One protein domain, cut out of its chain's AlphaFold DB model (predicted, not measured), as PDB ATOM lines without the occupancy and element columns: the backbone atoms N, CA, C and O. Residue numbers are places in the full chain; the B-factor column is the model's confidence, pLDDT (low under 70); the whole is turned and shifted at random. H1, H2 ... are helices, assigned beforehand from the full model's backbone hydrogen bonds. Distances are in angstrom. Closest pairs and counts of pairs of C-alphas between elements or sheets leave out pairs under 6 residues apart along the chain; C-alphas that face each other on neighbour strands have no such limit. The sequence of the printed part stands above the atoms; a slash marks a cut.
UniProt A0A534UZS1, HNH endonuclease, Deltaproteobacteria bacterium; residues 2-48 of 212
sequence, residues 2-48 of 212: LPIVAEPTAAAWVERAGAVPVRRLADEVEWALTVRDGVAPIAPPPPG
ATOM      1  N   LEU A   2     136.580 117.942 152.767       62.62
ATOM      2  CA  LEU A   2     135.356 117.312 153.262       62.62
ATOM      3  C   LEU A   2     134.138 118.054 152.676       62.62
ATOM      4  O   LEU A   2     134.098 119.282 152.777       62.62
ATOM      5  N   PRO A   3     133.148 117.368 152.079       76.81
ATOM      6  CA  PRO A   3     131.988 118.033 151.488       76.81
ATOM      7  C   PRO A   3     131.149 118.720 152.572       76.81
ATOM      8  O   PRO A   3     130.897 118.137 153.625       76.81
ATOM      9  N   ILE A   4     130.726 119.967 152.330       80.81
ATOM     10  CA  ILE A   4     129.769 120.679 153.200       80.81
ATOM     11  C   ILE A   4     128.312 120.370 152.827       80.81
ATOM     12  O   ILE A   4     127.415 120.422 153.664       80.81
ATOM     13  N   VAL A   5     128.086 120.020 151.561       81.31
ATOM     14  CA  VAL A   5     126.772 119.689 151.017       81.31
ATOM     15  C   VAL A   5     126.501 118.206 151.244       81.31
ATOM     16  O   VAL A   5     127.237 117.359 150.743       81.31
ATOM     17  N   ALA A   6     125.425 117.906 151.964       84.94
ATOM     18  CA  ALA A   6     124.872 116.565 152.109       84.94
ATOM     19  C   ALA A   6     123.414 116.571 151.636       84.94
ATOM     20  O   ALA A   6     122.760 117.609 151.694       84.94
ATOM     21  N   GLU A   7     122.892 115.425 151.193       88.25
ATOM     22  CA  GLU A   7     121.518 115.286 150.682       88.25
ATOM     23  C   GLU A   7     120.445 116.017 151.525       88.25
ATOM     24  O   GLU A   7     119.704 116.815 150.945       88.25
ATOM     25  N   PRO A   8     120.400 115.896 152.873       91.44
ATOM     26  CA  PRO A   8     119.379 116.580 153.674       91.44
ATOM     27  C   PRO A   8     119.548 118.107 153.767       91.44
ATOM     28  O   PRO A   8     118.599 118.797 154.131       91.44
ATOM     29  N   THR A   9     120.726 118.663 153.465       93.94
ATOM     30  CA  THR A   9     121.015 120.108 153.593       93.94
ATOM     31  C   THR A   9     121.312 120.792 152.259       93.94
ATOM     32  O   THR A   9     121.448 122.016 152.210       93.94
ATOM     33  N   ALA A  10     121.371 120.031 151.162       93.31
ATOM     34  CA  ALA A  10     121.763 120.527 149.850       93.31
ATOM     35  C   ALA A  10     120.847 121.638 149.336       93.31
ATOM     36  O   ALA A  10     121.339 122.683 148.911       93.31
ATOM     37  N   ALA A  11     119.529 121.454 149.442       95.56
ATOM     38  CA  ALA A  11     118.558 122.458 149.014       95.56
ATOM     39  C   ALA A  11     118.768 123.802 149.735       95.56
ATOM     40  O   ALA A  11     118.798 124.847 149.089       95.56
ATOM     41  N   ALA A  12     119.010 123.772 151.050       95.50
ATOM     42  CA  ALA A  12     119.222 124.977 151.848       95.50
ATOM     43  C   ALA A  12     120.519 125.713 151.468       95.50
ATOM     44  O   ALA A  12     120.533 126.940 151.377       95.50
ATOM     45  N   TRP A  13     121.610 124.983 151.207       95.81
ATOM     46  CA  TRP A  13     122.867 125.586 150.746       95.81
ATOM     47  C   TRP A  13     122.762 126.178 149.339       95.81
ATOM     48  O   TRP A  13     123.316 127.250 149.091       95.81
ATOM     49  N   VAL A  14     122.031 125.527 148.429       95.50
ATOM     50  CA  VAL A  14     121.770 126.057 147.080       95.50
ATOM     51  C   VAL A  14     120.921 127.326 147.151       95.50
ATOM     52  O   VAL A  14     121.270 128.330 146.530       95.50
ATOM     53  N   GLU A  15     119.853 127.322 147.951       95.50
ATOM     54  CA  GLU A  15     119.035 128.514 148.191       95.50
ATOM     55  C   GLU A  15     119.883 129.653 148.776       95.50
ATOM     56  O   GLU A  15     119.844 130.785 148.287       95.50
ATOM     57  N   ARG A  16     120.729 129.348 149.770       95.50
ATOM     58  CA  ARG A  16     121.650 130.322 150.361       95.50
ATOM     59  C   ARG A  16     122.610 130.903 149.328       95.50
ATOM     60  O   ARG A  16     122.782 132.120 149.303       95.50
ATOM     61  N   ALA A  17     123.189 130.079 148.456       95.06
ATOM     62  CA  ALA A  17     124.093 130.530 147.399       95.06
ATOM     63  C   ALA A  17     123.423 131.502 146.411       95.06
ATOM     64  O   ALA A  17     124.092 132.380 145.870       95.06
ATOM     65  N   GLY A  18     122.106 131.389 146.211       95.06
ATOM     66  CA  GLY A  18     121.320 132.346 145.429       95.06
ATOM     67  C   GLY A  18     120.984 133.650 146.166       95.06
ATOM     68  O   GLY A  18     120.614 134.630 145.523       95.06
ATOM     69  N   ALA A  19     121.112 133.690 147.494       95.44
ATOM     70  CA  ALA A  19     120.662 134.804 148.333       95.44
ATOM     71  C   ALA A  19     121.788 135.738 148.813       95.44
ATOM     72  O   ALA A  19     121.512 136.872 149.222       95.44
ATOM     73  N   VAL A  20     123.046 135.286 148.793       96.25
ATOM     74  CA  VAL A  20     124.199 136.037 149.318       96.25
ATOM     75  C   VAL A  20     125.377 136.046 148.337       96.25
ATOM     76  O   VAL A  20     125.509 135.130 147.527       96.25
ATOM     77  N   PRO A  21     126.287 137.038 148.405       95.38
ATOM     78  CA  PRO A  21     127.522 137.022 147.633       95.38
ATOM     79  C   PRO A  21     128.374 135.794 147.932       95.38
ATOM     80  O   PRO A  21     128.434 135.338 149.071       95.38
ATOM     81  N   VAL A  22     129.169 135.372 146.944       95.12
ATOM     82  CA  VAL A  22     130.177 134.305 147.095       95.12
ATOM     83  C   VAL A  22     131.060 134.517 148.326       95.12
ATOM     84  O   VAL A  22     131.378 133.565 149.026       95.12
ATOM     85  N   ARG A  23     131.423 135.769 148.631       93.81
ATOM     86  CA  ARG A  23     132.174 136.106 149.846       93.81
ATOM     87  C   ARG A  23     131.446 135.645 151.118       93.81
ATOM     88  O   ARG A  23     132.077 135.013 151.954       93.81
ATOM     89  N   ARG A  24     130.163 135.984 151.266       94.31
ATOM     90  CA  ARG A  24     129.381 135.635 152.455       94.31
ATOM     91  C   ARG A  24     129.128 134.134 152.502       94.31
ATOM     92  O   ARG A  24     129.244 133.544 153.565       94.31
ATOM     93  N   LEU A  25     128.852 133.517 151.352       95.19
ATOM     94  CA  LEU A  25     128.725 132.066 151.248       95.19
ATOM     95  C   LEU A  25     130.001 131.360 151.726       95.19
ATOM     96  O   LEU A  25     129.909 130.415 152.496       95.19
ATOM     97  N   ALA A  26     131.181 131.835 151.319       92.56
ATOM     98  CA  ALA A  26     132.455 131.284 151.771       92.56
ATOM     99  C   ALA A  26     132.644 131.434 153.290       92.56
ATOM    100  O   ALA A  26     133.033 130.470 153.941       92.56
ATOM    101  N   ASP A  27     132.317 132.602 153.854       92.00
ATOM    102  CA  ASP A  27     132.385 132.825 155.304       92.00
ATOM    103  C   ASP A  27     131.411 131.880 156.060       92.00
ATOM    104  O   ASP A  27     131.761 131.335 157.106       92.00
ATOM    105  N   GLU A  28     130.205 131.632 155.527       94.94
ATOM    106  CA  GLU A  28     129.225 130.695 156.108       94.94
ATOM    107  C   GLU A  28     129.650 129.226 155.982       94.94
ATOM    108  O   GLU A  28     129.431 128.450 156.910       94.94
ATOM    109  N   VAL A  29     130.262 128.836 154.859       92.75
ATOM    110  CA  VAL A  29     130.809 127.484 154.666       92.75
ATOM    111  C   VAL A  29     131.957 127.230 155.636       92.75
ATOM    112  O   VAL A  29     131.980 126.179 156.269       92.75
ATOM    113  N   GLU A  30     132.871 128.188 155.800       89.44
ATOM    114  CA  GLU A  30     133.981 128.082 156.751       89.44
ATOM    115  C   GLU A  30     133.472 127.943 158.190       89.44
ATOM    116  O   GLU A  30     133.888 127.046 158.926       89.44
ATOM    117  N   TRP A  31     132.498 128.776 158.569       91.56
ATOM    118  CA  TRP A  31     131.800 128.645 159.846       91.56
ATOM    119  C   TRP A  31     131.222 127.236 160.013       91.56
ATOM    120  O   TRP A  31     131.475 126.585 161.022       91.56
ATOM    121  N   ALA A  32     130.506 126.731 159.008       91.25
ATOM    122  CA  ALA A  32     129.835 125.439 159.074       91.25
ATOM    123  C   ALA A  32     130.816 124.258 159.160       91.25
ATOM    124  O   ALA A  32     130.570 123.316 159.912       91.25
ATOM    125  N   LEU A  33     131.942 124.321 158.441       86.75
ATOM    126  CA  LEU A  33     133.039 123.356 158.551       86.75
ATOM    127  C   LEU A  33     133.662 123.363 159.951       86.75
ATOM    128  O   LEU A  33     134.067 122.310 160.435       86.75
ATOM    129  N   THR A  34     133.702 124.530 160.594       85.06
ATOM    130  CA  THR A  34     134.267 124.701 161.936       85.06
ATOM    131  C   THR A  34     133.328 124.208 163.040       85.06
ATOM    132  O   THR A  34     133.791 123.671 164.043       85.06
ATOM    133  N   VAL A  35     132.010 124.406 162.900       85.88
ATOM    134  CA  VAL A  35     131.049 124.096 163.978       85.88
ATOM    135  C   VAL A  35     130.410 122.712 163.893       85.88
ATOM    136  O   VAL A  35     129.845 122.262 164.890       85.88
ATOM    137  N   ARG A  36     130.436 122.054 162.728       85.62
ATOM    138  CA  ARG A  36     129.799 120.741 162.559       85.62
ATOM    139  C   ARG A  36     130.554 119.647 163.312       85.62
ATOM    140  O   ARG A  36     131.773 119.698 163.451       85.62
ATOM    141  N   ASP A  37     129.823 118.619 163.720       81.69
ATOM    142  CA  ASP A  37     130.409 117.416 164.302       81.69
ATOM    143  C   ASP A  37     130.914 116.480 163.190       81.69
ATOM    144  O   ASP A  37     130.129 115.875 162.455       81.69
ATOM    145  N   GLY A  38     132.234 116.424 162.996       82.25
ATOM    146  CA  GLY A  38     132.876 115.616 161.958       82.25
ATOM    147  C   GLY A  38     132.364 115.920 160.543       82.25
ATOM    148  O   GLY A  38     132.639 116.975 159.968       82.25
ATOM    149  N   VAL A  39     131.632 114.965 159.960       82.19
ATOM    150  CA  VAL A  39     131.010 115.065 158.623       82.19
ATOM    151  C   VAL A  39     129.484 115.157 158.681       82.19
ATOM    152  O   VAL A  39     128.820 115.003 157.656       82.19
ATOM    153  N   ALA A  40     128.919 115.398 159.868       85.75
ATOM    154  CA  ALA A  40     127.482 115.518 160.040       85.75
ATOM    155  C   ALA A  40     126.910 116.620 159.123       85.75
ATOM    156  O   ALA A  40     127.501 117.704 159.011       85.75
ATOM    157  N   PRO A  41     125.758 116.372 158.467       88.75
ATOM    158  CA  PRO A  41     125.070 117.395 157.696       88.75
ATOM    159  C   PRO A  41     124.750 118.615 158.557       88.75
ATOM    160  O   PRO A  41     124.189 118.494 159.642       88.75
ATOM    161  N   ILE A  42     125.056 119.799 158.038       93.25
ATOM    162  CA  ILE A  42     124.735 121.072 158.680       93.25
ATOM    163  C   ILE A  42     124.088 122.010 157.661       93.25
ATOM    164  O   ILE A  42     124.506 122.078 156.502       93.25
ATOM    165  N   ALA A  43     123.015 122.683 158.072       94.69
ATOM    166  CA  ALA A  43     122.341 123.697 157.266       94.69
ATOM    167  C   ALA A  43     123.124 125.025 157.306       94.69
ATOM    168  O   ALA A  43     123.861 125.268 158.267       94.69
ATOM    169  N   PRO A  44     122.965 125.914 156.307       95.38
ATOM    170  CA  PRO A  44     123.497 127.266 156.411       95.38
ATOM    171  C   PRO A  44     122.913 127.987 157.636       95.38
ATOM    172  O   PRO A  44     121.761 127.740 158.016       95.38
ATOM    173  N   PRO A  45     123.668 128.911 158.247       94.50
ATOM    174  CA  PRO A  45     123.211 129.623 159.431       94.50
ATOM    175  C   PRO A  45     121.989 130.504 159.114       94.50
ATOM    176  O   PRO A  45     121.825 130.951 157.968       94.50
ATOM    177  N   PRO A  46     121.133 130.820 160.105       92.31
ATOM    178  CA  PRO A  46     120.010 131.734 159.907       92.31
ATOM    179  C   PRO A  46     120.448 133.057 159.250       92.31
ATOM    180  O   PRO A  46     121.559 133.535 159.503       92.31
ATOM    181  N   PRO A  47     119.624 133.675 158.383       86.69
ATOM    182  CA  PRO A  47     119.969 134.953 157.767       86.69
ATOM    183  C   PRO A  47     120.307 136.017 158.821       86.69
ATOM    184  O   PRO A  47     119.550 136.218 159.765       86.69
ATOM    185  N   GLY A  48     121.436 136.706 158.650       82.88
ATOM    186  CA  GLY A  48     121.899 137.722 159.603       82.88
ATOM    187  C   GLY A  48     122.552 137.166 160.872       82.88
ATOM    188  O   GLY A  48     122.964 137.951 161.721       82.88
TER     189      GLY A  48
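AT A GLANCE: This is residues 2 to 48 of the 212 residues of the protein "HNH endonuclease" of Deltaproteobacteria bacterium (UniProt A0A534UZS1). Two helices, H1 and H2, make an open V, joined at its narrow end by a two-residue turn, while the first stretch, residues 2 to 9, crosses the wide end to reach H1. After H2, the unnamed stretch of residues 36 to 48 turns at the wide end and folds back along one side of the V. The printed part has 47 residues, with two named helices in the order H1, H2 and no named strand; the class is all helix, with 24 of the 47 residues in the helices. The whole is compact, with a radius of gyration of the C-alphas of 9.8 A, and its C-alphas span 26 by 19 by 17 A.

IN THESE COORDINATES: The printed part begins at Leu 2, with its C-alpha at (135.356, 117.312, 153.262). H1 is residues 10 to 19, 14.4 A from first to last C-alpha, beginning at C-alpha 10 at (121.763, 120.527, 149.850). H2 is residues 22 to 35, 19.7 A long between the same atoms, and ends at C-alpha 35 at (131.049, 124.096, 163.978).

HOW THE PARTS SIT: H1 and H2 are close but not clearly touching, with 2 pairs of C-alphas within 8 A. Their closest C-alphas are those of Ala 17 and Leu 25, 6.2 A apart. They run opposite ways at a tilt of 37 degrees, only just steep. Their centres are 12.5 A apart. In both helices every O i to N i+4 pair is within hydrogen-bond range.

THE WHOLE: The two C-alphas farthest apart are those of Ala 19 and Gly 38, at 26.5 A. The printed part has no cut. The link from H1 to H2, Val 20 and Pro 21, is tight. The mean pLDDT of the printed part is 90.0, and residue 2 is the one printed residue under 70.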